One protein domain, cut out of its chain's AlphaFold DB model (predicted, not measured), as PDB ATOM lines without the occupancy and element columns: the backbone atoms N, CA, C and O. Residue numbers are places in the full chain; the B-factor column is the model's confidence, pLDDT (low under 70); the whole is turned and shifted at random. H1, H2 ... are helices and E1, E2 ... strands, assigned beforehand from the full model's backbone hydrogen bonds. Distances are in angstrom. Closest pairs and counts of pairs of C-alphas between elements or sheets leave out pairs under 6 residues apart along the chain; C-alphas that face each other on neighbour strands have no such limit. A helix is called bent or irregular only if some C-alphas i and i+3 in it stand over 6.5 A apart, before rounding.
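What this domain is: This is residues 102 to 210, 245 to 310 and 331 to 348 of the 604 residues of the protein "WD domain, G-beta repeat, putative" of Angomonas deanei (UniProt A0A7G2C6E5). Three small sheets of four strands each are stacked face to face in a row, the sheet E5 E6 E7 E8 in the middle between E1 E2 E3 E4 and E9 E10 E11 E12, with the edge strands E1, E5 and E9 next to each other along one side; the first two sheets are nearly parallel slabs, their best planes 9 degrees apart, while the second and third, 22 degrees apart, part towards E8 and E12. At one end of this row, three helices, H1, H2 and H3, form a loose group off the sheets and make up much of the length. The 193 printed residues run E1 to E8, H1, H2, E9 to E12, H3, a mixed class of helices and strands. The sheets, in the orders E1 E2 E3 E4, E5 E6 E7 E8 and E9 E10 E11 E12, are antiparallel. The whole is compact, with a radius of gyration of the C-alphas of 18.0 A, yet elongated, spanning 61 by 33 by 26 A.

Where its parts are: E1, residues 113 to 115, begins at C-alpha 113 (-45.948, 16.791, -18.139). E2 is 120 to 124, E3 127 to 131, E4 141 to 144, E5 156 to 161 and E6 168 to 173, 16.8 A long. E7, 178 to 184, measures 19.3 A and E8, 188 to 195, 20.8 A. H1 is 201 to 208, 10.6 A. H2, 246 to 262, measures 24.1 A; it is irregular, with C-alphas 256 and 259 7.0 A apart, and has a kink of 38 degrees near residue 256. E9 is 264 to 269, E10 276 to 281, E11 286 to 290 and E12 298 to 300. H3, 331 to 344, measures 19.5 A and ends at C-alpha 344 (-36.825, -7.990, -24.128).

How they stand to each other: Each sheet is a meander, each strand the antiparallel neighbour of the one before, and together they form a stack of sheets, face to face in turn. In the first, N 122 of E2 and O 129 of E3 are 2.8 A apart, within hydrogen-bond range. The sheet E5 E6 E7 E8 is strongly twisted; N 171 of E6 and O 179 of E7 are 2.9 A apart. In the third, N 279 of E10 and O 287 of E11 are 2.8 A apart. Between sheets, the closest C-alphas of E1 and E5 are Ser 114 and Ala 160, 5.3 A, and those of E5 and E9 are Ser 158 and Cys 266, 5.0 A. H1 and H2 touch, closest at the C-alphas of Met 202 and Ser 258, 6.8 A, at a shallow tilt of 29 degrees, opposite ways. H2 and H3 are close but not clearly touching. Every O i to N i+4 pair is within range in H1 and H3, but 10 of 13 in H2.

The domain as a whole: The farthest C-alphas, Gln 135 and Gln 331, are 61.2 A apart. Residues 211 to 244 and 311 to 330 are not printed, with C-alpha gaps of 15.2 A and 24.7 A. The link E4 to E5 is long. Mean pLDDT of the printed part is 71.1; low stretches include 196 to 210, 245 to 261 and 331 to 347.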
ATOM      1  N   ALA A 102     -36.201  24.022 -22.015       66.00
ATOM      2  CA  ALA A 102     -34.912  23.462 -22.420       66.00
ATOM      3  C   ALA A 102     -34.609  22.191 -21.604       66.00
ATOM      4  O   ALA A 102     -34.774  22.181 -20.388       66.00
ATOM      5  N   GLY A 103     -34.186  21.118 -22.277       62.72
ATOM      6  CA  GLY A 103     -33.949  19.822 -21.635       62.72
ATOM      7  C   GLY A 103     -35.209  18.992 -21.360       62.72
ATOM      8  O   GLY A 103     -35.094  17.960 -20.704       62.72
ATOM      9  N   LEU A 104     -36.392  19.383 -21.852       68.38
ATOM     10  CA  LEU A 104     -37.547  18.481 -21.891       68.38
ATOM     11  C   LEU A 104     -37.211  17.277 -22.782       68.38
ATOM     12  O   LEU A 104     -36.946  17.448 -23.972       68.38
ATOM     13  N   GLN A 105     -37.223  16.076 -22.207       64.69
ATOM     14  CA  GLN A 105     -37.113  14.834 -22.965       64.69
ATOM     15  C   GLN A 105     -38.528  14.355 -23.287       64.69
ATOM     16  O   GLN A 105     -39.197  13.790 -22.427       64.69
ATOM     17  N   ASP A 106     -39.002  14.667 -24.490       58.75
ATOM     18  CA  ASP A 106     -40.303  14.227 -25.000       58.75
ATOM     19  C   ASP A 106     -40.065  13.208 -26.119       58.75
ATOM     20  O   ASP A 106     -39.793  13.563 -27.269       58.75
ATOM     21  N   ASP A 107     -40.087  11.930 -25.749       60.69
ATOM     22  CA  ASP A 107     -40.147  10.804 -26.678       60.69
ATOM     23  C   ASP A 107     -41.543  10.154 -26.677       60.69
ATOM     24  O   ASP A 107     -42.397  10.416 -25.824       60.69
ATOM     25  N   PHE A 108     -41.783   9.262 -27.640       58.78
ATOM     26  CA  PHE A 108     -43.083   8.610 -27.811       58.78
ATOM     27  C   PHE A 108     -43.546   7.786 -26.586       58.78
ATOM     28  O   PHE A 108     -44.740   7.520 -26.464       58.78
ATOM     29  N   TYR A 109     -42.680   7.413 -25.651       63.44
ATOM     30  CA  TYR A 109     -43.020   6.613 -24.469       63.44
ATOM     31  C   TYR A 109     -43.025   7.420 -23.164       63.44
ATOM     32  O   TYR A 109     -43.771   7.058 -22.258       63.44
ATOM     33  N   THR A 110     -42.288   8.529 -23.081       69.56
ATOM     34  CA  THR A 110     -42.270   9.425 -21.910       69.56
ATOM     35  C   THR A 110     -43.589  10.167 -21.658       69.56
ATOM     36  O   THR A 110     -44.453  10.309 -22.534       69.56
ATOM     37  N   SER A 111     -43.739  10.646 -20.417       76.88
ATOM     38  CA  SER A 111     -44.896  11.392 -19.903       76.88
ATOM     39  C   SER A 111     -44.450  12.523 -18.965       76.88
ATOM     40  O   SER A 111     -44.812  12.572 -17.787       76.88
ATOM     41  N   ASN A 112     -43.618  13.429 -19.480       79.31
ATOM     42  CA  ASN A 112     -42.907  14.448 -18.696       79.31
ATOM     43  C   ASN A 112     -43.710  15.732 -18.380       79.31
ATOM     44  O   ASN A 112     -43.137  16.740 -17.960       79.31
ATOM     45  N   LEU A 113     -45.043  15.699 -18.515       81.25
ATOM     46  CA  LEU A 113     -45.948  16.791 -18.139       81.25
ATOM     47  C   LEU A 113     -47.201  16.257 -17.433       81.25
ATOM     48  O   LEU A 113     -47.839  15.323 -17.916       81.25
ATOM     49  N   SER A 114     -47.599  16.890 -16.324       80.31
ATOM     50  CA  SER A 114     -48.783  16.504 -15.547       80.31
ATOM     51  C   SER A 114     -49.549  17.705 -14.990       80.31
ATOM     52  O   SER A 114     -48.956  18.688 -14.545       80.31
ATOM     53  N   TRP A 115     -50.881  17.620 -15.003       77.81
ATOM     54  CA  TRP A 115     -51.784  18.678 -14.543       77.81
ATOM     55  C   TRP A 115     -52.264  18.430 -13.112       77.81
ATOM     56  O   TRP A 115     -52.887  17.406 -12.821       77.81
ATOM     57  N   GLY A 116     -52.008  19.402 -12.238       74.94
ATOM     58  CA  GLY A 116     -52.629  19.514 -10.924       74.94
ATOM     59  C   GLY A 116     -53.979  20.217 -11.013       74.94
ATOM     60  O   GLY A 116     -54.624  20.254 -12.063       74.94
ATOM     61  N   LYS A 117     -54.411  20.782  -9.892       77.88
ATOM     62  CA  LYS A 117     -55.627  21.590  -9.783       77.88
ATOM     63  C   LYS A 117     -55.416  23.020 -10.305       77.88
ATOM     64  O   LYS A 117     -56.293  23.583 -10.953       77.88
ATOM     65  N   GLU A 118     -54.252  23.591 -10.014       78.00
ATOM     66  CA  GLU A 118     -53.850  24.978 -10.277       78.00
ATOM     67  C   GLU A 118     -52.429  25.045 -10.884       78.00
ATOM     68  O   GLU A 118     -52.146  25.913 -11.717       78.00
ATOM     69  N   LYS A 119     -51.537  24.111 -10.528       79.12
ATOM     70  CA  LYS A 119     -50.157  24.002 -11.032       79.12
ATOM     71  C   LYS A 119     -49.991  22.918 -12.098       79.12
ATOM     72  O   LYS A 119     -50.730  21.939 -12.153       79.12
ATOM     73  N   VAL A 120     -48.957  23.079 -12.918       81.69
ATOM     74  CA  VAL A 120     -48.476  22.091 -13.889       81.69
ATOM     75  C   VAL A 120     -47.094  21.625 -13.456       81.69
ATOM     76  O   VAL A 120     -46.214  22.447 -13.189       81.69
ATOM     77  N   ALA A 121     -46.910  20.310 -13.403       84.75
ATOM     78  CA  ALA A 121     -45.608  19.685 -13.249       84.75
ATOM     79  C   ALA A 121     -44.987  19.425 -14.623       84.75
ATOM     80  O   ALA A 121     -45.645  18.872 -15.504       84.75
ATOM     81  N   VAL A 122     -43.721  19.797 -14.784       84.19
ATOM     82  CA  VAL A 122     -42.898  19.484 -15.954       84.19
ATOM     83  C   VAL A 122     -41.577  18.919 -15.464       84.19
ATOM     84  O   VAL A 122     -40.883  19.555 -14.666       84.19
ATOM     85  N   ALA A 123     -41.234  17.735 -15.952       84.50
ATOM     86  CA  ALA A 123     -39.931  17.136 -15.739       84.50
ATOM     87  C   ALA A 123     -39.010  17.466 -16.923       84.50
ATOM     88  O   ALA A 123     -39.353  17.266 -18.087       84.50
ATOM     89  N   LEU A 124     -37.842  18.011 -16.607       82.88
ATOM     90  CA  LEU A 124     -36.748  18.310 -17.523       82.88
ATOM     91  C   LEU A 124     -35.551  17.455 -17.105       82.88
ATOM     92  O   LEU A 124     -35.450  17.068 -15.944       82.88
ATOM     93  N   LYS A 125     -34.617  17.219 -18.029       78.25
ATOM     94  CA  LYS A 125     -33.431  16.371 -17.838       78.25
ATOM     95  C   LYS A 125     -32.782  16.499 -16.451       78.25
ATOM     96  O   LYS A 125     -32.571  15.485 -15.802       78.25
ATOM     97  N   ASP A 126     -32.504  17.729 -16.019       80.19
ATOM     98  CA  ASP A 126     -31.780  18.021 -14.775       80.19
ATOM     99  C   ASP A 126     -32.658  18.744 -13.721       80.19
ATOM    100  O   ASP A 126     -32.170  19.119 -12.654       80.19
ATOM    101  N   TYR A 127     -33.952  18.973 -13.999       83.44
ATOM    102  CA  TYR A 127     -34.835  19.808 -13.165       83.44
ATOM    103  C   TYR A 127     -36.287  19.324 -13.152       83.44
ATOM    104  O   TYR A 127     -36.871  19.039 -14.195       83.44
ATOM    105  N   LEU A 128     -36.930  19.381 -11.988       87.38
ATOM    106  CA  LEU A 128     -38.380  19.239 -11.852       87.38
ATOM    107  C   LEU A 128     -39.001  20.604 -11.520       87.38
ATOM    108  O   LEU A 128     -38.644  21.241 -10.527       87.38
ATOM    109  N   LEU A 129     -39.931  21.053 -12.368       84.56
ATOM    110  CA  LEU A 129     -40.598  22.354 -12.295       84.56
ATOM    111  C   LEU A 129     -42.094  22.174 -11.996       84.56
ATOM    112  O   LEU A 129     -42.820  21.584 -12.791       84.56
ATOM    113  N   LEU A 130     -42.579  22.750 -10.895       86.44
ATOM    114  CA  LEU A 130     -44.006  22.928 -10.617       86.44
ATOM    115  C   LEU A 130     -44.361  24.401 -10.808       86.44
ATOM    116  O   LEU A 130     -44.112  25.207  -9.912       86.44
ATOM    117  N   PHE A 131     -44.941  24.781 -11.944       79.19
ATOM    118  CA  PHE A 131     -45.316  26.175 -12.203       79.19
ATOM    119  C   PHE A 131     -46.830  26.359 -12.218       79.19
ATOM    120  O   PHE A 131     -47.571  25.531 -12.740       79.19
ATOM    121  N   HIS A 132     -47.309  27.469 -11.664       76.56
ATOM    122  CA  HIS A 132     -48.684  27.892 -11.895       76.56
ATOM    123  C   HIS A 132     -48.735  28.589 -13.267       76.56
ATOM    124  O   HIS A 132     -48.014  29.577 -13.441       76.56
ATOM    125  N   PRO A 133     -49.565  28.146 -14.235       66.94
ATOM    126  CA  PRO A 133     -49.708  28.838 -15.519       66.94
ATOM    127  C   PRO A 133     -50.154  30.295 -15.369       66.94
ATOM    128  O   PRO A 133     -49.928  31.091 -16.276       66.94
ATOM    129  N   SER A 134     -50.755  30.641 -14.221       67.31
ATOM    130  CA  SER A 134     -51.235  31.989 -13.944       67.31
ATOM    131  C   SER A 134     -50.131  33.010 -13.715       67.31
ATOM    132  O   SER A 134     -50.103  34.108 -14.269       67.31
ATOM    133  N   GLN A 135     -49.216  32.636 -12.841       68.38
ATOM    134  CA  GLN A 135     -48.230  33.513 -12.247       68.38
ATOM    135  C   GLN A 135     -46.901  32.755 -12.294       68.38
ATOM    136  O   GLN A 135     -46.321  32.449 -11.247       68.38
ATOM    137  N   PRO A 136     -46.405  32.414 -13.507       64.88
ATOM    138  CA  PRO A 136     -45.274  31.503 -13.690       64.88
ATOM    139  C   PRO A 136     -43.964  32.047 -13.104       64.88
ATOM    140  O   PRO A 136     -43.014  31.291 -12.931       64.88
ATOM    141  N   ARG A 137     -43.913  33.348 -12.780       65.69
ATOM    142  CA  ARG A 137     -42.780  34.022 -12.125       65.69
ATOM    143  C   ARG A 137     -42.899  34.155 -10.599       65.69
ATOM    144  O   ARG A 137     -41.924  34.554  -9.982       65.69
ATOM    145  N   GLN A 138     -44.068  33.890 -10.006       64.38
ATOM    146  CA  GLN A 138     -44.307  34.077  -8.561       64.38
ATOM    147  C   GLN A 138     -44.593  32.756  -7.836       64.38
ATOM    148  O   GLN A 138     -44.101  32.552  -6.734       64.38
ATOM    149  N   ASN A 139     -45.352  31.850  -8.462       66.81
ATOM    150  CA  ASN A 139     -45.833  30.611  -7.834       66.81
ATOM    151  C   ASN A 139     -45.169  29.341  -8.394       66.81
ATOM    152  O   ASN A 139     -45.707  28.236  -8.243       66.81
ATOM    153  N   SER A 140     -44.026  29.492  -9.069       75.50
ATOM    154  CA  SER A 140     -43.219  28.386  -9.579       75.50
ATOM    155  C   SER A 140     -42.218  27.880  -8.542       75.50
ATOM    156  O   SER A 140     -41.571  28.647  -7.837       75.50
ATOM    157  N   LEU A 141     -42.111  26.557  -8.456       81.62
ATOM    158  CA  LEU A 141     -41.150  25.830  -7.637       81.62
ATOM    159  C   LEU A 141     -40.260  25.025  -8.574       81.62
ATOM    160  O   LEU A 141     -40.772  24.367  -9.479       81.62
ATOM    161  N   MET A 142     -38.955  25.041  -8.345       83.81
ATOM    162  CA  MET A 142     -37.996  24.252  -9.109       83.81
ATOM    163  C   MET A 142     -37.072  23.517  -8.147       83.81
ATOM    164  O   MET A 142     -36.644  24.089  -7.144       83.81
ATOM    165  N   VAL A 143     -36.766  22.263  -8.459       86.38
ATOM    166  CA  VAL A 143     -35.743  21.470  -7.771       86.38
ATOM    167  C   VAL A 143     -34.790  20.897  -8.814       86.38
ATOM    168  O   VAL A 143     -35.226  20.415  -9.860       86.38
ATOM    169  N   THR A 144     -33.489  20.994  -8.552       84.44
ATOM    170  CA  THR A 144     -32.457  20.338  -9.363       84.44
ATOM    171  C   THR A 144     -32.420  18.861  -9.003       84.44
ATOM    172  O   THR A 144     -32.388  18.517  -7.820       84.44
ATOM    173  N   LEU A 145     -32.427  17.997 -10.012       81.38
ATOM    174  CA  LEU A 145     -32.319  16.554  -9.833       81.38
ATOM    175  C   LEU A 145     -30.840  16.197  -9.639       81.38
ATOM    176  O   LEU A 145     -29.993  16.505 -10.479       81.38
ATOM    177  N   SER A 146     -30.515  15.583  -8.505       63.69
ATOM    178  CA  SER A 146     -29.139  15.239  -8.146       63.69
ATOM    179  C   SER A 146     -28.762  13.883  -8.738       63.69
ATOM    180  O   SER A 146     -29.094  12.860  -8.150       63.69
ATOM    181  N   SER A 147     -28.042  13.851  -9.862       51.38
ATOM    182  CA  SER A 147     -27.455  12.599 -10.366       51.38
ATOM    183  C   SER A 147     -26.289  12.165  -9.458       51.38
ATOM    184  O   SER A 147     -25.296  12.896  -9.386       51.38
ATOM    185  N   PRO A 148     -26.356  11.018  -8.745       42.06
ATOM    186  CA  PRO A 148     -25.334  10.667  -7.751       42.06
ATOM    187  C   PRO A 148     -24.009  10.187  -8.360       42.06
ATOM    188  O   PRO A 148     -22.987  10.166  -7.673       42.06
ATOM    189  N   THR A 149     -24.009   9.765  -9.629       39.53
ATOM    190  CA  THR A 149     -22.868   9.090 -10.265       39.53
ATOM    191  C   THR A 149     -22.688   9.503 -11.721       39.53
ATOM    192  O   THR A 149     -23.608   9.419 -12.526       39.53
ATOM    193  N   ASN A 150     -21.457   9.874 -12.086       37.38
ATOM    194  CA  ASN A 150     -21.070  10.360 -13.417       37.38
ATOM    195  C   ASN A 150     -20.914   9.224 -14.461       37.38
ATOM    196  O   ASN A 150     -19.929   9.170 -15.197       37.38
ATOM    197  N   VAL A 151     -21.843   8.263 -14.469       40.06
ATOM    198  CA  VAL A 151     -21.856   7.079 -15.345       40.06
ATOM    199  C   VAL A 151     -23.300   6.828 -15.768       40.06
ATOM    200  O   VAL A 151     -24.116   6.501 -14.919       40.06
ATOM    201  N   ALA A 152     -23.587   6.982 -17.068       45.53
ATOM    202  CA  ALA A 152     -24.925   6.931 -17.677       45.53
ATOM    203  C   ALA A 152     -25.959   7.845 -16.982       45.53
ATOM    204  O   ALA A 152     -26.605   7.466 -16.016       45.53
ATOM    205  N   ALA A 153     -26.141   9.063 -17.504       56.00
ATOM    206  CA  ALA A 153     -27.081  10.032 -16.942       56.00
ATOM    207  C   ALA A 153     -28.536   9.530 -17.016       56.00
ATOM    208  O   ALA A 153     -29.198   9.686 -18.043       56.00
ATOM    209  N   HIS A 154     -29.027   8.949 -15.920       70.50
ATOM    210  CA  HIS A 154     -30.449   8.701 -15.705       70.50
ATOM    211  C   HIS A 154     -31.205  10.032 -15.709       70.50
ATOM    212  O   HIS A 154     -30.679  11.068 -15.295       70.50
ATOM    213  N   PHE A 155     -32.412  10.013 -16.258       76.69
ATOM    214  CA  PHE A 155     -33.210  11.207 -16.511       76.69
ATOM    215  C   PHE A 155     -34.685  10.907 -16.249       76.69
ATOM    216  O   PHE A 155     -35.103   9.754 -16.413       76.69
ATOM    217  N   PRO A 156     -35.492  11.919 -15.895       85.19
ATOM    218  CA  PRO A 156     -36.903  11.705 -15.654       85.19
ATOM    219  C   PRO A 156     -37.642  11.407 -16.961       85.19
ATOM    220  O   PRO A 156     -37.499  12.099 -17.975       85.19
ATOM    221  N   THR A 157     -38.445  10.355 -16.916       81.19
ATOM    222  CA  THR A 157     -39.237   9.826 -18.029       81.19
ATOM    223  C   THR A 157     -40.733  10.010 -17.806       81.19
ATOM    224  O   THR A 157     -41.502  10.003 -18.769       81.19
ATOM    225  N   SER A 158     -41.168  10.207 -16.560       85.88
ATOM    226  CA  SER A 158     -42.555  10.544 -16.251       85.88
ATOM    227  C   SER A 158     -42.716  11.357 -14.968       85.88
ATOM    228  O   SER A 158     -41.928  11.245 -14.030       85.88
ATOM    229  N   VAL A 159     -43.777  12.166 -14.911       90.19
ATOM    230  CA  VAL A 159     -44.146  12.949 -13.724       90.19
ATOM    231  C   VAL A 159     -45.649  12.874 -13.471       90.19
ATOM    232  O   VAL A 159     -46.441  12.882 -14.410       90.19
ATOM    233  N   ALA A 160     -46.062  12.834 -12.204       90.25
ATOM    234  CA  ALA A 160     -47.470  12.899 -11.819       90.25
ATOM    235  C   ALA A 160     -47.677  13.734 -10.552       90.25
ATOM    236  O   ALA A 160     -47.238  13.359  -9.468       90.25
ATOM    237  N   ILE A 161     -48.366  14.869 -10.671       88.62
ATOM    238  CA  ILE A 161     -48.700  15.738  -9.531       88.62
ATOM    239  C   ILE A 161     -50.005  15.287  -8.863       88.62
ATOM    240  O   ILE A 161     -50.931  14.833  -9.536       88.62
ATOM    241  N   SER A 162     -50.100  15.379  -7.535       86.69
ATOM    242  CA  SER A 162     -51.334  15.056  -6.813       86.69
ATOM    243  C   SER A 162     -52.382  16.146  -7.025       86.69
ATOM    244  O   SER A 162     -52.233  17.273  -6.552       86.69
ATOM    245  N   ARG A 163     -53.489  15.761  -7.672       78.25
ATOM    246  CA  ARG A 163     -54.675  16.593  -7.960       78.25
ATOM    247  C   ARG A 163     -55.364  17.177  -6.716       78.25
ATOM    248  O   ARG A 163     -56.246  18.018  -6.856       78.25
ATOM    249  N   HIS A 164     -55.000  16.711  -5.520       78.06
ATOM    250  CA  HIS A 164     -55.583  17.157  -4.254       78.06
ATOM    251  C   HIS A 164     -54.827  18.321  -3.612       78.06
ATOM    252  O   HIS A 164     -55.441  19.120  -2.906       78.06
ATOM    253  N   SER A 165     -53.504  18.384  -3.791       74.81
ATOM    254  CA  SER A 165     -52.642  19.230  -2.959       74.81
ATOM    255  C   SER A 165     -51.675  20.122  -3.727       74.81
ATOM    256  O   SER A 165     -51.122  21.026  -3.104       74.81
ATOM    257  N   ASP A 166     -51.423  19.878  -5.023       79.00
ATOM    258  CA  ASP A 166     -50.516  20.653  -5.899       79.00
ATOM    259  C   ASP A 166     -49.105  20.925  -5.329       79.00
ATOM    260  O   ASP A 166     -48.349  21.790  -5.783       79.00
ATOM    261  N   THR A 167     -48.747  20.154  -4.309       80.12
ATOM    262  CA  THR A 167     -47.545  20.280  -3.480       80.12
ATOM    263  C   THR A 167     -46.796  18.964  -3.389       80.12
ATOM    264  O   THR A 167     -45.677  18.950  -2.893       80.12
ATOM    265  N   VAL A 168     -47.389  17.872  -3.873       87.44
ATOM    266  CA  VAL A 168     -46.797  16.536  -3.914       87.44
ATOM    267  C   VAL A 168     -46.805  16.058  -5.357       87.44
ATOM    268  O   VAL A 168     -47.837  16.139  -6.029       87.44
ATOM    269  N   CYS A 169     -45.677  15.547  -5.833       90.06
ATOM    270  CA  CYS A 169     -45.560  14.925  -7.143       90.06
ATOM    271  C   CYS A 169     -44.648  13.698  -7.094       90.06
ATOM    272  O   CYS A 169     -43.699  13.626  -6.318       90.06
ATOM    273  N   PHE A 170     -44.966  12.730  -7.940       90.94
ATOM    274  CA  PHE A 170     -44.192  11.522  -8.168       90.94
ATOM    275  C   PHE A 170     -43.375  11.711  -9.445       90.94
ATOM    276  O   PHE A 170     -43.880  12.280 -10.418       90.94
ATOM    277  N   LEU A 171     -42.135  11.238  -9.433       90.12
ATOM    278  CA  LEU A 171     -41.206  11.276 -10.556       90.12
ATOM    279  C   LEU A 171     -40.741   9.846 -10.845       90.12
ATOM    280  O   LEU A 171     -40.423   9.105  -9.915       90.12
ATOM    281  N   GLY A 172     -40.737   9.455 -12.115       87.25
ATOM    282  CA  GLY A 172     -40.176   8.194 -12.584       87.25
ATOM    283  C   GLY A 172     -38.986   8.450 -13.501       87.25
ATOM    284  O   GLY A 172     -39.045   9.354 -14.339       87.25
ATOM    285  N   HIS A 173     -37.929   7.659 -13.338       84.00
ATOM    286  CA  HIS A 173     -36.667   7.783 -14.071       84.00
ATOM    287  C   HIS A 173     -36.435   6.638 -15.067       84.00
ATOM    288  O   HIS A 173     -37.087   5.587 -15.024       84.00
ATOM    289  N   SER A 174     -35.477   6.845 -15.976       78.94
ATOM    290  CA  SER A 174     -35.118   5.891 -17.033       78.94
ATOM    291  C   SER A 174     -34.424   4.607 -16.548       78.94
ATOM    292  O   SER A 174     -34.397   3.623 -17.282       78.94
ATOM    293  N   ASP A 175     -33.918   4.577 -15.316       73.12
ATOM    294  CA  ASP A 175     -33.377   3.396 -14.625       73.12
ATOM    295  C   ASP A 175     -34.428   2.582 -13.850       73.12
ATOM    296  O   ASP A 175     -34.100   1.531 -13.301       73.12
ATOM    297  N   GLY A 176     -35.681   3.048 -13.814       76.12
ATOM    298  CA  GLY A 176     -36.751   2.446 -13.018       76.12
ATOM    299  C   GLY A 176     -36.848   2.967 -11.582       76.12
ATOM    300  O   GLY A 176     -37.711   2.499 -10.836       76.12
ATOM    301  N   ALA A 177     -36.023   3.939 -11.179       81.00
ATOM    302  CA  ALA A 177     -36.145   4.587  -9.878       81.00
ATOM    303  C   ALA A 177     -37.396   5.479  -9.819       81.00
ATOM    304  O   ALA A 177     -37.689   6.247 -10.740       81.00
ATOM    305  N   ALA A 178     -38.129   5.396  -8.708       86.12
ATOM    306  CA  ALA A 178     -39.306   6.216  -8.452       86.12
ATOM    307  C   ALA A 178     -39.120   7.074  -7.199       86.12
ATOM    308  O   ALA A 178     -38.741   6.583  -6.134       86.12
ATOM    309  N   GLU A 179     -39.454   8.355  -7.314       89.62
ATOM    310  CA  GLU A 179     -39.226   9.372  -6.287       89.62
ATOM    311  C   GLU A 179     -40.515  10.133  -5.953       89.62
ATOM    312  O   GLU A 179     -41.373  10.371  -6.807       89.62
ATOM    313  N   LEU A 180     -40.641  10.550  -4.695       89.38
ATOM    314  CA  LEU A 180     -41.680  11.440  -4.192       89.38
ATOM    315  C   LEU A 180     -41.064  12.797  -3.871       89.38
ATOM    316  O   LEU A 180     -40.234  12.896  -2.969       89.38
ATOM    317  N   TYR A 181     -41.537  13.855  -4.517       89.44
ATOM    318  CA  TYR A 181     -41.206  15.230  -4.164       89.44
ATOM    319  C   TYR A 181     -42.380  15.888  -3.444       89.44
ATOM    320  O   TYR A 181     -43.530  15.779  -3.873       89.44
ATOM    321  N   ALA A 182     -42.087  16.595  -2.354       88.00
ATOM    322  CA  ALA A 182     -43.073  17.337  -1.579       88.00
ATOM    323  C   ALA A 182     -42.602  18.770  -1.299       88.00
ATOM    324  O   ALA A 182     -41.423  19.030  -1.047       88.00
ATOM    325  N   CYS A 183     -43.537  19.715  -1.338       84.06
ATOM    326  CA  CYS A 183     -43.315  21.094  -0.936       84.06
ATOM    327  C   CYS A 183     -43.293  21.170   0.594       84.06
ATOM    328  O   CYS A 183     -44.288  20.875   1.258       84.06
ATOM    329  N   HIS A 184     -42.153  21.559   1.157       76.00
ATOM    330  CA  HIS A 184     -42.017  21.775   2.592       76.00
ATOM    331  C   HIS A 184     -42.577  23.149   3.004       76.00
ATOM    332  O   HIS A 184     -42.730  24.036   2.166       76.00
ATOM    333  N   GLN A 185     -42.833  23.361   4.302       66.31
ATOM    334  CA  GLN A 185     -43.504  24.568   4.827       66.31
ATOM    335  C   GLN A 185     -42.837  25.903   4.432       66.31
ATOM    336  O   GLN A 185     -43.506  26.928   4.384       66.31
ATOM    337  N   GLY A 186     -41.543  25.894   4.096       61.00
ATOM    338  CA  GLY A 186     -40.808  27.047   3.561       61.00
ATOM    339  C   GLY A 186     -40.930  27.268   2.047       61.00
ATOM    340  O   GLY A 186     -40.049  27.898   1.472       61.00
ATOM    341  N   GLY A 187     -41.933  26.696   1.370       72.81
ATOM    342  CA  GLY A 187     -42.154  26.899  -0.067       72.81
ATOM    343  C   GLY A 187     -41.066  26.308  -0.969       72.81
ATOM    344  O   GLY A 187     -40.841  26.813  -2.062       72.81
ATOM    345  N   THR A 188     -40.367  25.259  -0.523       80.69
ATOM    346  CA  THR A 188     -39.317  24.582  -1.305       80.69
ATOM    347  C   THR A 188     -39.724  23.151  -1.623       80.69
ATOM    348  O   THR A 188     -40.149  22.409  -0.737       80.69
ATOM    349  N   LEU A 189     -39.590  22.761  -2.891       85.12
ATOM    350  CA  LEU A 189     -39.805  21.391  -3.344       85.12
ATOM    351  C   LEU A 189     -38.560  20.558  -3.019       85.12
ATOM    352  O   LEU A 189     -37.452  20.940  -3.394       85.12
ATOM    353  N   LYS A 190     -38.731  19.449  -2.299       86.75
ATOM    354  CA  LYS A 190     -37.634  18.557  -1.896       86.75
ATOM    355  C   LYS A 190     -38.018  17.102  -2.115       86.75
ATOM    356  O   LYS A 190     -39.198  16.760  -2.016       86.75
ATOM    357  N   LEU A 191     -37.016  16.261  -2.361       88.44
ATOM    358  CA  LEU A 191     -37.162  14.812  -2.307       88.44
ATOM    359  C   LEU A 191     -37.610  14.424  -0.890       88.44
ATOM    360  O   LEU A 191     -36.952  14.757   0.096       88.44
ATOM    361  N   ALA A 192     -38.769  13.784  -0.802       85.50
ATOM    362  CA  ALA A 192     -39.395  13.338   0.436       85.50
ATOM    363  C   ALA A 192     -39.226  11.828   0.644       85.50
ATOM    364  O   ALA A 192     -39.120  11.380   1.786       85.50
ATOM    365  N   GLN A 193     -39.205  11.047  -0.442       83.75
ATOM    366  CA  GLN A 193     -39.039   9.597  -0.381       83.75
ATOM    367  C   GLN A 193     -38.528   9.025  -1.710       83.75
ATOM    368  O   GLN A 193     -38.961   9.455  -2.773       83.75
ATOM    369  N   GLU A 194     -37.689   7.998  -1.637       85.38
ATOM    370  CA  GLU A 194     -37.363   7.092  -2.744       85.38
ATOM    371  C   GLU A 194     -38.143   5.781  -2.555       85.38
ATOM    372  O   GLU A 194     -38.300   5.307  -1.423       85.38
ATOM    373  N   PHE A 195     -38.648   5.195  -3.640       78.31
ATOM    374  CA  PHE A 195     -39.373   3.924  -3.614       78.31
ATOM    375  C   PHE A 195     -38.531   2.794  -4.202       78.31
ATOM    376  O   PHE A 195     -37.969   2.916  -5.288       78.31
ATOM    377  N   THR A 196     -38.530   1.642  -3.533       69.38
ATOM    378  CA  THR A 196     -37.986   0.406  -4.111       69.38
ATOM    379  C   THR A 196     -39.009  -0.198  -5.075       69.38
ATOM    380  O   THR A 196     -39.998  -0.787  -4.636       69.38
ATOM    381  N   VAL A 197     -38.788  -0.022  -6.376       68.75
ATOM    382  CA  VAL A 197     -39.559  -0.623  -7.484       68.75
ATOM    383  C   VAL A 197     -39.062  -2.070  -7.721       68.75
ATOM    384  O   VAL A 197     -37.922  -2.363  -7.350       68.75
ATOM    385  N   PRO A 198     -39.871  -3.014  -8.258       63.81
ATOM    386  CA  PRO A 198     -39.395  -4.368  -8.561       63.81
ATOM    387  C   PRO A 198     -38.177  -4.368  -9.494       63.81
ATOM    388  O   PRO A 198     -38.156  -3.606 -10.463       63.81
ATOM    389  N   THR A 199     -37.207  -5.243  -9.219       61.66
ATOM    390  CA  THR A 199     -35.976  -5.407 -10.008       61.66
ATOM    391  C   THR A 199     -36.277  -5.694 -11.474       61.66
ATOM    392  O   THR A 199     -37.248  -6.380 -11.807       61.66
ATOM    393  N   SER A 200     -35.452  -5.154 -12.362       65.44
ATOM    394  CA  SER A 200     -35.561  -5.408 -13.794       65.44
ATOM    395  C   SER A 200     -35.070  -6.822 -14.122       65.44
ATOM    396  O   SER A 200     -34.099  -7.274 -13.514       65.44
ATOM    397  N   PRO A 201     -35.613  -7.496 -15.155       61.62
ATOM    398  CA  PRO A 201     -34.986  -8.704 -15.696       61.62
ATOM    399  C   PRO A 201     -33.530  -8.476 -16.135       61.62
ATOM    400  O   PRO A 201     -32.752  -9.425 -16.206       61.62
ATOM    401  N   MET A 202     -33.142  -7.228 -16.425       64.88
ATOM    402  CA  MET A 202     -31.746  -6.864 -16.682       64.88
ATOM    403  C   MET A 202     -30.855  -7.102 -15.457       64.88
ATOM    404  O   MET A 202     -29.731  -7.565 -15.625       64.88
ATOM    405  N   ASP A 203     -31.345  -6.827 -14.246       62.12
ATOM    406  CA  ASP A 203     -30.591  -6.988 -12.995       62.12
ATOM    407  C   ASP A 203     -30.329  -8.471 -12.702       62.12
ATOM    408  O   ASP A 203     -29.242  -8.837 -12.244       62.12
ATOM    409  N   ASP A 204     -31.299  -9.329 -13.030       59.69
ATOM    410  CA  ASP A 204     -31.143 -10.778 -12.973       59.69
ATOM    411  C   ASP A 204     -30.130 -11.262 -14.030       59.69
ATOM    412  O   ASP A 204     -29.245 -12.050 -13.697       59.69
ATOM    413  N   ILE A 205     -30.198 -10.764 -15.275       62.88
ATOM    414  CA  ILE A 205     -29.233 -11.098 -16.345       62.88
ATOM    415  C   ILE A 205     -27.808 -10.675 -15.953       62.88
ATOM    416  O   ILE A 205     -26.870 -11.457 -16.107       62.88
ATOM    417  N   TYR A 206     -27.627  -9.473 -15.399       61.12
ATOM    418  CA  TYR A 206     -26.335  -9.039 -14.860       61.12
ATOM    419  C   TYR A 206     -25.859  -9.961 -13.727       61.12
ATOM    420  O   TYR A 206     -24.690 -10.360 -13.730       61.12
ATOM    421  N   SER A 207     -26.757 -10.382 -12.826       59.59
ATOM    422  CA  SER A 207     -26.418 -11.316 -11.741       59.59
ATOM    423  C   SER A 207     -25.974 -12.698 -12.252       59.59
ATOM    424  O   SER A 207     -24.975 -13.229 -11.769       59.59
ATOM    425  N   GLN A 208     -26.641 -13.242 -13.280       55.31
ATOM    426  CA  GLN A 208     -26.294 -14.524 -13.910       55.31
ATOM    427  C   GLN A 208     -24.937 -14.467 -14.628       55.31
ATOM    428  O   GLN A 208     -24.199 -15.449 -14.637       55.31
ATOM    429  N   LEU A 209     -24.569 -13.306 -15.178       55.12
ATOM    430  CA  LEU A 209     -23.255 -13.057 -15.781       55.12
ATOM    431  C   LEU A 209     -22.136 -12.787 -14.755       55.12
ATOM    432  O   LEU A 209     -21.001 -12.519 -15.156       55.12
ATOM    433  N   GLY A 210     -22.432 -12.787 -13.450       49.34
ATOM    434  CA  GLY A 210     -21.472 -12.409 -12.407       49.34
ATOM    435  C   GLY A 210     -21.041 -10.937 -12.466       49.34
ATOM    436  O   GLY A 210     -20.009 -10.569 -11.899       49.34
ATOM    437  N   HIS A 245     -12.485  -8.604 -25.648       53.59
ATOM    438  CA  HIS A 245     -13.167  -9.591 -24.815       53.59
ATOM    439  C   HIS A 245     -14.643  -9.746 -25.242       53.59
ATOM    440  O   HIS A 245     -15.359  -8.743 -25.291       53.59
ATOM    441  N   PRO A 246     -15.178 -10.964 -25.471       51.91
ATOM    442  CA  PRO A 246     -16.548 -11.145 -25.975       51.91
ATOM    443  C   PRO A 246     -17.620 -10.544 -25.047       51.91
ATOM    444  O   PRO A 246     -18.619  -9.995 -25.515       51.91
ATOM    445  N   LEU A 247     -17.383 -10.556 -23.727       53.12
ATOM    446  CA  LEU A 247     -18.271  -9.907 -22.751       53.12
ATOM    447  C   LEU A 247     -18.231  -8.363 -22.779       53.12
ATOM    448  O   LEU A 247     -19.128  -7.740 -22.217       53.12
ATOM    449  N   HIS A 248     -17.242  -7.723 -23.418       58.75
ATOM    450  CA  HIS A 248     -17.181  -6.258 -23.522       58.75
ATOM    451  C   HIS A 248     -18.322  -5.724 -24.394       58.75
ATOM    452  O   HIS A 248     -19.088  -4.865 -23.956       58.75
ATOM    453  N   HIS A 249     -18.495  -6.286 -25.595       57.47
ATOM    454  CA  HIS A 249     -19.609  -5.928 -26.477       57.47
ATOM    455  C   HIS A 249     -20.967  -6.284 -25.861       57.47
ATOM    456  O   HIS A 249     -21.882  -5.471 -25.925       57.47
ATOM    457  N   VAL A 250     -21.082  -7.433 -25.182       58.47
ATOM    458  CA  VAL A 250     -22.283  -7.782 -24.398       58.47
ATOM    459  C   VAL A 250     -22.602  -6.701 -23.366       58.47
ATOM    460  O   VAL A 250     -23.727  -6.210 -23.328       58.47
ATOM    461  N   ARG A 251     -21.622  -6.307 -22.544       62.38
ATOM    462  CA  ARG A 251     -21.807  -5.291 -21.501       62.38
ATOM    463  C   ARG A 251     -22.230  -3.953 -22.099       62.38
ATOM    464  O   ARG A 251     -23.140  -3.331 -21.564       62.38
ATOM    465  N   GLN A 252     -21.618  -3.546 -23.209       63.69
ATOM    466  CA  GLN A 252     -21.990  -2.328 -23.922       63.69
ATOM    467  C   GLN A 252     -23.445  -2.393 -24.424       63.69
ATOM    468  O   GLN A 252     -24.233  -1.500 -24.124       63.69
ATOM    469  N   THR A 253     -23.844  -3.475 -25.100       63.06
ATOM    470  CA  THR A 253     -25.227  -3.644 -25.584       63.06
ATOM    471  C   THR A 253     -26.242  -3.713 -24.436       63.06
ATOM    472  O   THR A 253     -27.319  -3.131 -24.538       63.06
ATOM    473  N   LEU A 254     -25.922  -4.366 -23.313       64.06
ATOM    474  CA  LEU A 254     -26.797  -4.382 -22.133       64.06
ATOM    475  C   LEU A 254     -26.905  -2.994 -21.470       64.06
ATOM    476  O   LEU A 254     -27.979  -2.630 -20.989       64.06
ATOM    477  N   GLN A 255     -25.834  -2.193 -21.478       65.19
ATOM    478  CA  GLN A 255     -25.858  -0.802 -21.009       65.19
ATOM    479  C   GLN A 255     -26.706   0.099 -21.919       65.19
ATOM    480  O   GLN A 255     -27.461   0.924 -21.411       65.19
ATOM    481  N   GLU A 256     -26.640  -0.092 -23.238       65.56
ATOM    482  CA  GLU A 256     -27.479   0.613 -24.220       65.56
ATOM    483  C   GLU A 256     -28.967   0.213 -24.109       65.56
ATOM    484  O   GLU A 256     -29.850   1.054 -24.284       65.56
ATOM    485  N   LEU A 257     -29.265  -1.048 -23.768       64.12
ATOM    486  CA  LEU A 257     -30.637  -1.548 -23.612       64.12
ATOM    487  C   LEU A 257     -31.292  -1.181 -22.272       64.12
ATOM    488  O   LEU A 257     -32.512  -0.981 -22.249       64.12
ATOM    489  N   SER A 258     -30.517  -1.087 -21.185       65.12
ATOM    490  CA  SER A 258     -31.019  -0.908 -19.808       65.12
ATOM    491  C   SER A 258     -32.049   0.230 -19.649       65.12
ATOM    492  O   SER A 258     -33.146  -0.045 -19.149       65.12
ATOM    493  N   PRO A 259     -31.827   1.459 -20.174       61.78
ATOM    494  CA  PRO A 259     -32.803   2.546 -20.047       61.78
ATOM    495  C   PRO A 259     -34.135   2.253 -20.747       61.78
ATOM    496  O   PRO A 259     -35.171   2.813 -20.402       61.78
ATOM    497  N   THR A 260     -34.138   1.374 -21.753       64.12
ATOM    498  CA  THR A 260     -35.353   1.039 -22.505       64.12
ATOM    499  C   THR A 260     -36.206  -0.025 -21.811       64.12
ATOM    500  O   THR A 260     -37.405  -0.097 -22.082       64.12
ATOM    501  N   VAL A 261     -35.600  -0.835 -20.934       66.38
ATOM    502  CA  VAL A 261     -36.236  -1.961 -20.227       66.38
ATOM    503  C   VAL A 261     -36.646  -1.570 -18.806       66.38
ATOM    504  O   VAL A 261     -37.711  -1.984 -18.353       66.38
ATOM    505  N   ASN A 262     -35.848  -0.743 -18.128       70.31
ATOM    506  CA  ASN A 262     -36.085  -0.391 -16.728       70.31
ATOM    507  C   ASN A 262     -37.014   0.829 -16.553       70.31
ATOM    508  O   ASN A 262     -37.697   0.931 -15.538       70.31
ATOM    509  N   SER A 263     -37.054   1.735 -17.537       75.31
ATOM    510  CA  SER A 263     -37.739   3.037 -17.462       75.31
ATOM    511  C   SER A 263     -39.189   2.999 -16.963       75.31
ATOM    512  O   SER A 263     -40.000   2.149 -17.353       75.31
ATOM    513  N   ILE A 264     -39.543   4.005 -16.157       82.31
ATOM    514  CA  ILE A 264     -40.935   4.336 -15.836       82.31
ATOM    515  C   ILE A 264     -41.470   5.308 -16.892       82.31
ATOM    516  O   ILE A 264     -41.316   6.530 -16.803       82.31
ATOM    517  N   ILE A 265     -42.133   4.743 -17.893       78.69
ATOM    518  CA  ILE A 265     -42.688   5.430 -19.065       78.69
ATOM    519  C   ILE A 265     -43.810   6.431 -18.737       78.69
ATOM    520  O   ILE A 265     -43.935   7.480 -19.370       78.69
ATOM    521  N   CYS A 266     -44.656   6.129 -17.748       82.06
ATOM    522  CA  CYS A 266     -45.844   6.926 -17.464       82.06
ATOM    523  C   CYS A 266     -46.218   6.869 -15.986       82.06
ATOM    524  O   CYS A 266     -46.151   5.817 -15.352       82.06
ATOM    525  N   ALA A 267     -46.662   8.006 -15.461       87.19
ATOM    526  CA  ALA A 267     -47.057   8.190 -14.079       87.19
ATOM    527  C   ALA A 267     -48.432   8.864 -14.037       87.19
ATOM    528  O   ALA A 267     -48.702   9.787 -14.807       87.19
ATOM    529  N   THR A 268     -49.305   8.442 -13.123       86.12
ATOM    530  CA  THR A 268     -50.622   9.069 -12.952       86.12
ATOM    531  C   THR A 268     -51.125   8.973 -11.510       86.12
ATOM    532  O   THR A 268     -51.025   7.924 -10.869       86.12
ATOM    533  N   THR A 269     -51.655  10.073 -10.973       86.12
ATOM    534  CA  THR A 269     -52.228  10.140  -9.618       86.12
ATOM    535  C   THR A 269     -53.734   9.915  -9.650       86.12
ATOM    536  O   THR A 269     -54.423  10.297 -10.600       86.12
ATOM    537  N   SER A 270     -54.264   9.306  -8.591       83.44
ATOM    538  CA  SER A 270     -55.708   9.132  -8.457       83.44
ATOM    539  C   SER A 270     -56.380  10.444  -8.041       83.44
ATOM    540  O   SER A 270     -55.961  11.118  -7.097       83.44
ATOM    541  N   ALA A 271     -57.478  10.790  -8.715       77.31
ATOM    542  CA  ALA A 271     -58.307  11.939  -8.356       77.31
ATOM    543  C   ALA A 271     -59.164  11.705  -7.096       77.31
ATOM    544  O   ALA A 271     -59.717  12.665  -6.571       77.31
ATOM    545  N   SER A 272     -59.247  10.467  -6.589       79.62
ATOM    546  CA  SER A 272     -59.985  10.117  -5.363       79.62
ATOM    547  C   SER A 272     -59.093   9.649  -4.206       79.62
ATOM    548  O   SER A 272     -59.541   9.627  -3.062       79.62
ATOM    549  N   HIS A 273     -57.840   9.268  -4.475       80.38
ATOM    550  CA  HIS A 273     -56.889   8.788  -3.468       80.38
ATOM    551  C   HIS A 273     -55.666   9.721  -3.430       80.38
ATOM    552  O   HIS A 273     -54.712   9.556  -4.184       80.38
ATOM    553  N   ALA A 274     -55.686  10.711  -2.533       77.38
ATOM    554  CA  ALA A 274     -54.721  11.822  -2.496       77.38
ATOM    555  C   ALA A 274     -53.232  11.439  -2.381       77.38
ATOM    556  O   ALA A 274     -52.363  12.243  -2.730       77.38
ATOM    557  N   TRP A 275     -52.962  10.237  -1.873       78.75
ATOM    558  CA  TRP A 275     -51.641   9.698  -1.549       78.75
ATOM    559  C   TRP A 275     -51.204   8.548  -2.473       78.75
ATOM    560  O   TRP A 275     -50.144   7.971  -2.228       78.75
ATOM    561  N   THR A 276     -51.971   8.205  -3.522       85.62
ATOM    562  CA  THR A 276     -51.587   7.139  -4.466       85.62
ATOM    563  C   THR A 276     -51.192   7.640  -5.851       85.62
ATOM    564  O   THR A 276     -51.784   8.566  -6.418       85.62
ATOM    565  N   ALA A 277     -50.209   6.952  -6.428       86.88
ATOM    566  CA  ALA A 277     -49.857   7.041  -7.837       86.88
ATOM    567  C   ALA A 277     -49.738   5.642  -8.441       86.88
ATOM    568  O   ALA A 277     -49.360   4.693  -7.756       86.88
ATOM    569  N   ALA A 278     -50.035   5.529  -9.730       87.56
ATOM    570  CA  ALA A 278     -49.728   4.357 -10.530       87.56
ATOM    571  C   ALA A 278     -48.622   4.715 -11.525       87.56
ATOM    572  O   ALA A 278     -48.718   5.722 -12.234       87.56
ATOM    573  N   LEU A 279     -47.582   3.891 -11.553       86.69
ATOM    574  CA  LEU A 279     -46.430   4.002 -12.436       86.69
ATOM    575  C   LEU A 279     -46.433   2.817 -13.398       86.69
ATOM    576  O   LEU A 279     -46.368   1.668 -12.965       86.69
ATOM    577  N   ALA A 280     -46.506   3.085 -14.697       84.19
ATOM    578  CA  ALA A 280     -46.270   2.073 -15.714       84.19
ATOM    579  C   ALA A 280     -44.760   1.961 -15.957       84.19
ATOM    580  O   ALA A 280     -44.093   2.958 -16.238       84.19
ATOM    581  N   THR A 281     -44.237   0.745 -15.846       76.62
ATOM    582  CA  THR A 281     -42.841   0.409 -16.151       76.62
ATOM    583  C   THR A 281     -42.754  -0.204 -17.549       76.62
ATOM    584  O   THR A 281     -43.724  -0.792 -18.034       76.62
ATOM    585  N   SER A 282     -41.599  -0.089 -18.205       69.56
ATOM    586  CA  SER A 282     -41.366  -0.669 -19.538       69.56
ATOM    587  C   SER A 282     -41.514  -2.196 -19.593       69.56
ATOM    588  O   SER A 282     -41.777  -2.727 -20.673       69.56
ATOM    589  N   PHE A 283     -41.342  -2.896 -18.464       66.38
ATOM    590  CA  PHE A 283     -41.324  -4.363 -18.409       66.38
ATOM    591  C   PHE A 283     -42.175  -4.963 -17.283       66.38
ATOM    592  O   PHE A 283     -42.993  -5.848 -17.520       66.38
ATOM    593  N   ASN A 284     -42.037  -4.454 -16.058       60.94
ATOM    594  CA  ASN A 284     -42.674  -4.992 -14.852       60.94
ATOM    595  C   ASN A 284     -44.143  -4.546 -14.690       60.94
ATOM    596  O   ASN A 284     -44.622  -4.383 -13.569       60.94
ATOM    597  N   GLY A 285     -44.884  -4.333 -15.781       76.31
ATOM    598  CA  GLY A 285     -46.291  -3.917 -15.734       76.31
ATOM    599  C   GLY A 285     -46.506  -2.585 -15.001       76.31
ATOM    600  O   GLY A 285     -45.758  -1.623 -15.211       76.31
ATOM    601  N   VAL A 286     -47.539  -2.513 -14.154       85.12
ATOM    602  CA  VAL A 286     -47.870  -1.302 -13.380       85.12
ATOM    603  C   VAL A 286     -47.638  -1.503 -11.889       85.12
ATOM    604  O   VAL A 286     -48.096  -2.474 -11.292       85.12
ATOM    605  N   VAL A 287     -46.988  -0.522 -11.270       86.19
ATOM    606  CA  VAL A 287     -46.659  -0.475  -9.846       86.19
ATOM    607  C   VAL A 287     -47.455   0.647  -9.176       86.19
ATOM    608  O   VAL A 287     -47.512   1.769  -9.676       86.19
ATOM    609  N   MET A 288     -48.076   0.357  -8.035       86.44
ATOM    610  CA  MET A 288     -48.802   1.337  -7.223       86.44
ATOM    611  C   MET A 288     -47.942   1.845  -6.079       86.44
ATOM    612  O   MET A 288     -47.450   1.062  -5.271       86.44
ATOM    613  N   LEU A 289     -47.832   3.158  -5.951       85.25
ATOM    614  CA  LEU A 289     -47.137   3.812  -4.853       85.25
ATOM    615  C   LEU A 289     -48.147   4.387  -3.860       85.25
ATOM    616  O   LEU A 289     -49.159   4.964  -4.255       85.25
ATOM    617  N   ASP A 290     -47.856   4.233  -2.571       83.06
ATOM    618  CA  ASP A 290     -48.524   4.913  -1.461       83.06
ATOM    619  C   ASP A 290     -47.495   5.862  -0.838       83.06
ATOM    620  O   ASP A 290     -46.468   5.404  -0.345       83.06
ATOM    621  N   SER A 291     -47.752   7.172  -0.833       81.69
ATOM    622  CA  SER A 291     -46.817   8.177  -0.300       81.69
ATOM    623  C   SER A 291     -46.547   8.062   1.210       81.69
ATOM    624  O   SER A 291     -45.796   8.866   1.759       81.69
ATOM    625  N   ARG A 292     -47.202   7.121   1.899       80.06
ATOM    626  CA  ARG A 292     -47.053   6.811   3.327       80.06
ATOM    627  C   ARG A 292     -46.254   5.518   3.556       80.06
ATOM    628  O   ARG A 292     -46.024   5.149   4.705       80.06
ATOM    629  N   GLN A 293     -45.859   4.813   2.490       77.31
ATOM    630  CA  GLN A 293     -45.131   3.541   2.533       77.31
ATOM    631  C   GLN A 293     -43.860   3.611   1.678       77.31
ATOM    632  O   GLN A 293     -43.875   4.159   0.581       77.31
ATOM    633  N   LYS A 294     -42.756   3.010   2.142       67.44
ATOM    634  CA  LYS A 294     -41.481   2.971   1.388       67.44
ATOM    635  C   LYS A 294     -41.443   1.936   0.259       67.44
ATOM    636  O   LYS A 294     -40.659   2.070  -0.675       67.44
ATOM    637  N   ARG A 295     -42.266   0.891   0.354       67.38
ATOM    638  CA  ARG A 295     -42.466  -0.098  -0.713       67.38
ATOM    639  C   ARG A 295     -43.702   0.262  -1.526       67.38
ATOM    640  O   ARG A 295     -44.605   0.928  -1.020       67.38
ATOM    641  N   TYR A 296     -43.745  -0.211  -2.767       71.19
ATOM    642  CA  TYR A 296     -44.973  -0.193  -3.550       71.19
ATOM    643  C   TYR A 296     -46.078  -0.993  -2.841       71.19
ATOM    644  O   TYR A 296     -45.810  -1.986  -2.163       71.19
ATOM    645  N   SER A 297     -47.319  -0.535  -2.979       73.94
ATOM    646  CA  SER A 297     -48.485  -1.095  -2.292       73.94
ATOM    647  C   SER A 297     -49.135  -2.243  -3.062       73.94
ATOM    648  O   SER A 297     -49.638  -3.177  -2.449       73.94
ATOM    649  N   ASN A 298     -49.119  -2.179  -4.396       74.00
ATOM    650  CA  ASN A 298     -49.709  -3.168  -5.298       74.00
ATOM    651  C   ASN A 298     -48.929  -3.239  -6.620       74.00
ATOM    652  O   ASN A 298     -48.224  -2.300  -6.995       74.00
ATOM    653  N   HIS A 299     -49.093  -4.348  -7.336       79.00
ATOM    654  CA  HIS A 299     -48.480  -4.613  -8.636       79.00
ATOM    655  C   HIS A 299     -49.497  -5.294  -9.562       79.00
ATOM    656  O   HIS A 299     -50.249  -6.159  -9.103       79.00
ATOM    657  N   PHE A 300     -49.542  -4.871 -10.828       76.06
ATOM    658  CA  PHE A 300     -50.460  -5.357 -11.861       76.06
ATOM    659  C   PHE A 300     -49.697  -5.887 -13.080       76.06
ATOM    660  O   PHE A 300     -48.813  -5.208 -13.612       76.06
ATOM    661  N   GLY A 301     -50.127  -7.045 -13.583       63.50
ATOM    662  CA  GLY A 301     -49.539  -7.714 -14.744       63.50
ATOM    663  C   GLY A 301     -48.561  -8.831 -14.379       63.50
ATOM    664  O   GLY A 301     -48.209  -9.032 -13.219       63.50
ATOM    665  N   HIS A 302     -48.131  -9.589 -15.389       52.44
ATOM    666  CA  HIS A 302     -47.208 -10.703 -15.193       52.44
ATOM    667  C   HIS A 302     -45.808 -10.201 -14.830       52.44
ATOM    668  O   HIS A 302     -45.053  -9.762 -15.694       52.44
ATOM    669  N   TYR A 303     -45.444 -10.335 -13.555       42.12
ATOM    670  CA  TYR A 303     -44.042 -10.365 -13.153       42.12
ATOM    671  C   TYR A 303     -43.418 -11.647 -13.712       42.12
ATOM    672  O   TYR A 303     -43.731 -12.748 -13.256       42.12
ATOM    673  N   VAL A 304     -42.574 -11.504 -14.732       41.56
ATOM    674  CA  VAL A 304     -41.711 -12.581 -15.216       41.56
ATOM    675  C   VAL A 304     -40.358 -12.364 -14.556       41.56
ATOM    676  O   VAL A 304     -39.602 -11.496 -14.987       41.56
ATOM    677  N   ASP A 305     -40.066 -13.131 -13.501       35.53
ATOM    678  CA  ASP A 305     -38.688 -13.246 -13.017       35.53
ATOM    679  C   ASP A 305     -37.782 -13.742 -14.156       35.53
ATOM    680  O   ASP A 305     -38.233 -14.508 -15.019       35.53
ATOM    681  N   ALA A 306     -36.501 -13.361 -14.192       36.56
ATOM    682  CA  ALA A 306     -35.615 -13.898 -15.231       36.56
ATOM    683  C   ALA A 306     -35.192 -15.360 -14.965       36.56
ATOM    684  O   ALA A 306     -34.349 -15.897 -15.683       36.56
ATOM    685  N   SER A 307     -35.797 -16.033 -13.974       34.81
ATOM    686  CA  SER A 307     -35.777 -17.498 -13.871       34.81
ATOM    687  C   SER A 307     -36.825 -18.162 -14.776       34.81
ATOM    688  O   SER A 307     -36.827 -19.383 -14.929       34.81
ATOM    689  N   GLY A 308     -37.704 -17.368 -15.405       34.34
ATOM    690  CA  GLY A 308     -38.631 -17.828 -16.427       34.34
ATOM    691  C   GLY A 308     -39.582 -18.902 -15.913       34.34
ATOM    692  O   GLY A 308     -39.858 -19.860 -16.638       34.34
ATOM    693  N   ARG A 309     -40.101 -18.776 -14.681       36.81
ATOM    694  CA  ARG A 309     -40.986 -19.781 -14.041       36.81
ATOM    695  C   ARG A 309     -42.415 -19.859 -14.608       36.81
ATOM    696  O   ARG A 309     -43.390 -20.055 -13.892       36.81
ATOM    697  N   GLY A 310     -42.493 -19.822 -15.937       30.45
ATOM    698  CA  GLY A 310     -43.461 -20.539 -16.763       30.45
ATOM    699  C   GLY A 310     -42.847 -21.692 -17.587       30.45
ATOM    700  O   GLY A 310     -43.587 -22.312 -18.341       30.45
ATOM    701  N   GLN A 331     -20.110 -19.149 -26.297       58.78
ATOM    702  CA  GLN A 331     -21.163 -19.226 -27.319       58.78
ATOM    703  C   GLN A 331     -22.533 -19.546 -26.714       58.78
ATOM    704  O   GLN A 331     -23.519 -18.940 -27.132       58.78
ATOM    705  N   GLU A 332     -22.606 -20.420 -25.709       61.25
ATOM    706  CA  GLU A 332     -23.853 -20.707 -24.993       61.25
ATOM    707  C   GLU A 332     -24.368 -19.469 -24.244       61.25
ATOM    708  O   GLU A 332     -25.517 -19.066 -24.443       61.25
ATOM    709  N   VAL A 333     -23.506 -18.786 -23.485       57.75
ATOM    710  CA  VAL A 333     -23.844 -17.520 -22.810       57.75
ATOM    711  C   VAL A 333     -24.274 -16.453 -23.828       57.75
ATOM    712  O   VAL A 333     -25.302 -15.800 -23.646       57.75
ATOM    713  N   LEU A 334     -23.565 -16.304 -24.953       62.19
ATOM    714  CA  LEU A 334     -23.957 -15.392 -26.038       62.19
ATOM    715  C   LEU A 334     -25.299 -15.779 -26.683       62.19
ATOM    716  O   LEU A 334     -26.052 -14.896 -27.100       62.19
ATOM    717  N   GLN A 335     -25.623 -17.068 -26.775       63.97
ATOM    718  CA  GLN A 335     -26.897 -17.552 -27.305       63.97
ATOM    719  C   GLN A 335     -28.051 -17.273 -26.334       63.97
ATOM    720  O   GLN A 335     -29.070 -16.729 -26.766       63.97
ATOM    721  N   GLN A 336     -27.875 -17.556 -25.041       58.28
ATOM    722  CA  GLN A 336     -28.838 -17.216 -23.989       58.28
ATOM    723  C   GLN A 336     -29.077 -15.697 -23.936       58.28
ATOM    724  O   GLN A 336     -30.222 -15.248 -23.930       58.28
ATOM    725  N   LEU A 337     -28.022 -14.881 -24.037       60.31
ATOM    726  CA  LEU A 337     -28.132 -13.418 -24.092       60.31
ATOM    727  C   LEU A 337     -28.828 -12.908 -25.355       60.31
ATOM    728  O   LEU A 337     -29.645 -11.990 -25.276       60.31
ATOM    729  N   ARG A 338     -28.566 -13.500 -26.526       63.78
ATOM    730  CA  ARG A 338     -29.316 -13.184 -27.757       63.78
ATOM    731  C   ARG A 338     -30.793 -13.545 -27.608       63.78
ATOM    732  O   ARG A 338     -31.642 -12.782 -28.060       63.78
ATOM    733  N   GLN A 339     -31.119 -14.658 -26.957       63.25
ATOM    734  CA  GLN A 339     -32.507 -15.048 -26.691       63.25
ATOM    735  C   GLN A 339     -33.181 -14.091 -25.699       63.25
ATOM    736  O   GLN A 339     -34.275 -13.604 -25.991       63.25
ATOM    737  N   ALA A 340     -32.513 -13.754 -24.593       61.62
ATOM    738  CA  ALA A 340     -32.992 -12.796 -23.600       61.62
ATOM    739  C   ALA A 340     -33.207 -11.408 -24.222       61.62
ATOM    740  O   ALA A 340     -34.322 -10.898 -24.197       61.62
ATOM    741  N   THR A 341     -32.204 -10.835 -24.894       60.88
ATOM    742  CA  THR A 341     -32.328  -9.527 -25.574       60.88
ATOM    743  C   THR A 341     -33.405  -9.533 -26.665       60.88
ATOM    744  O   THR A 341     -34.212  -8.608 -26.725       60.88
ATOM    745  N   THR A 342     -33.521 -10.596 -27.470       63.09
ATOM    746  CA  THR A 342     -34.604 -10.724 -28.471       63.09
ATOM    747  C   THR A 342     -35.982 -10.920 -27.824       63.09
ATOM    748  O   THR A 342     -36.997 -10.608 -28.447       63.09
ATOM    749  N   SER A 343     -36.054 -11.433 -26.593       63.34
ATOM    750  CA  SER A 343     -37.284 -11.460 -25.792       63.34
ATOM    751  C   SER A 343     -37.626 -10.053 -25.290       63.34
ATOM    752  O   SER A 343     -38.696  -9.542 -25.610       63.34
ATOM    753  N   LEU A 344     -36.683  -9.368 -24.629       64.31
ATOM    754  CA  LEU A 344     -36.825  -7.990 -24.128       64.31
ATOM    755  C   LEU A 344     -37.227  -6.987 -25.228       64.31
ATOM    756  O   LEU A 344     -38.010  -6.072 -24.985       64.31
ATOM    757  N   MET A 345     -36.727  -7.173 -26.454       61.12
ATOM    758  CA  MET A 345     -37.064  -6.338 -27.617       61.12
ATOM    759  C   MET A 345     -38.426  -6.661 -28.253       61.12
ATOM    760  O   MET A 345     -38.935  -5.854 -29.028       61.12
ATOM    761  N   ARG A 346     -39.014  -7.825 -27.953       60.84
ATOM    762  CA  ARG A 346     -40.305  -8.289 -28.498       60.84
ATOM    763  C   ARG A 346     -41.444  -8.232 -27.474       60.84
ATOM    764  O   ARG A 346     -42.595  -8.445 -27.844       60.84
ATOM    765  N   GLN A 347     -41.123  -7.998 -26.204       68.56
ATOM    766  CA  GLN A 347     -42.101  -7.877 -25.131       68.56
ATOM    767  C   GLN A 347     -43.011  -6.667 -25.333       68.56
ATOM    768  O   GLN A 347     -42.599  -5.627 -25.852       68.56
ATOM    769  N   ASP A 348     -44.271  -6.832 -24.939       72.62
ATOM    770  CA  ASP A 348     -45.295  -5.819 -25.153       72.62
ATOM    771  C   ASP A 348     -45.165  -4.702 -24.117       72.62
ATOM    772  O   ASP A 348     -45.507  -4.870 -22.946       72.62
TER     773      ASP A 348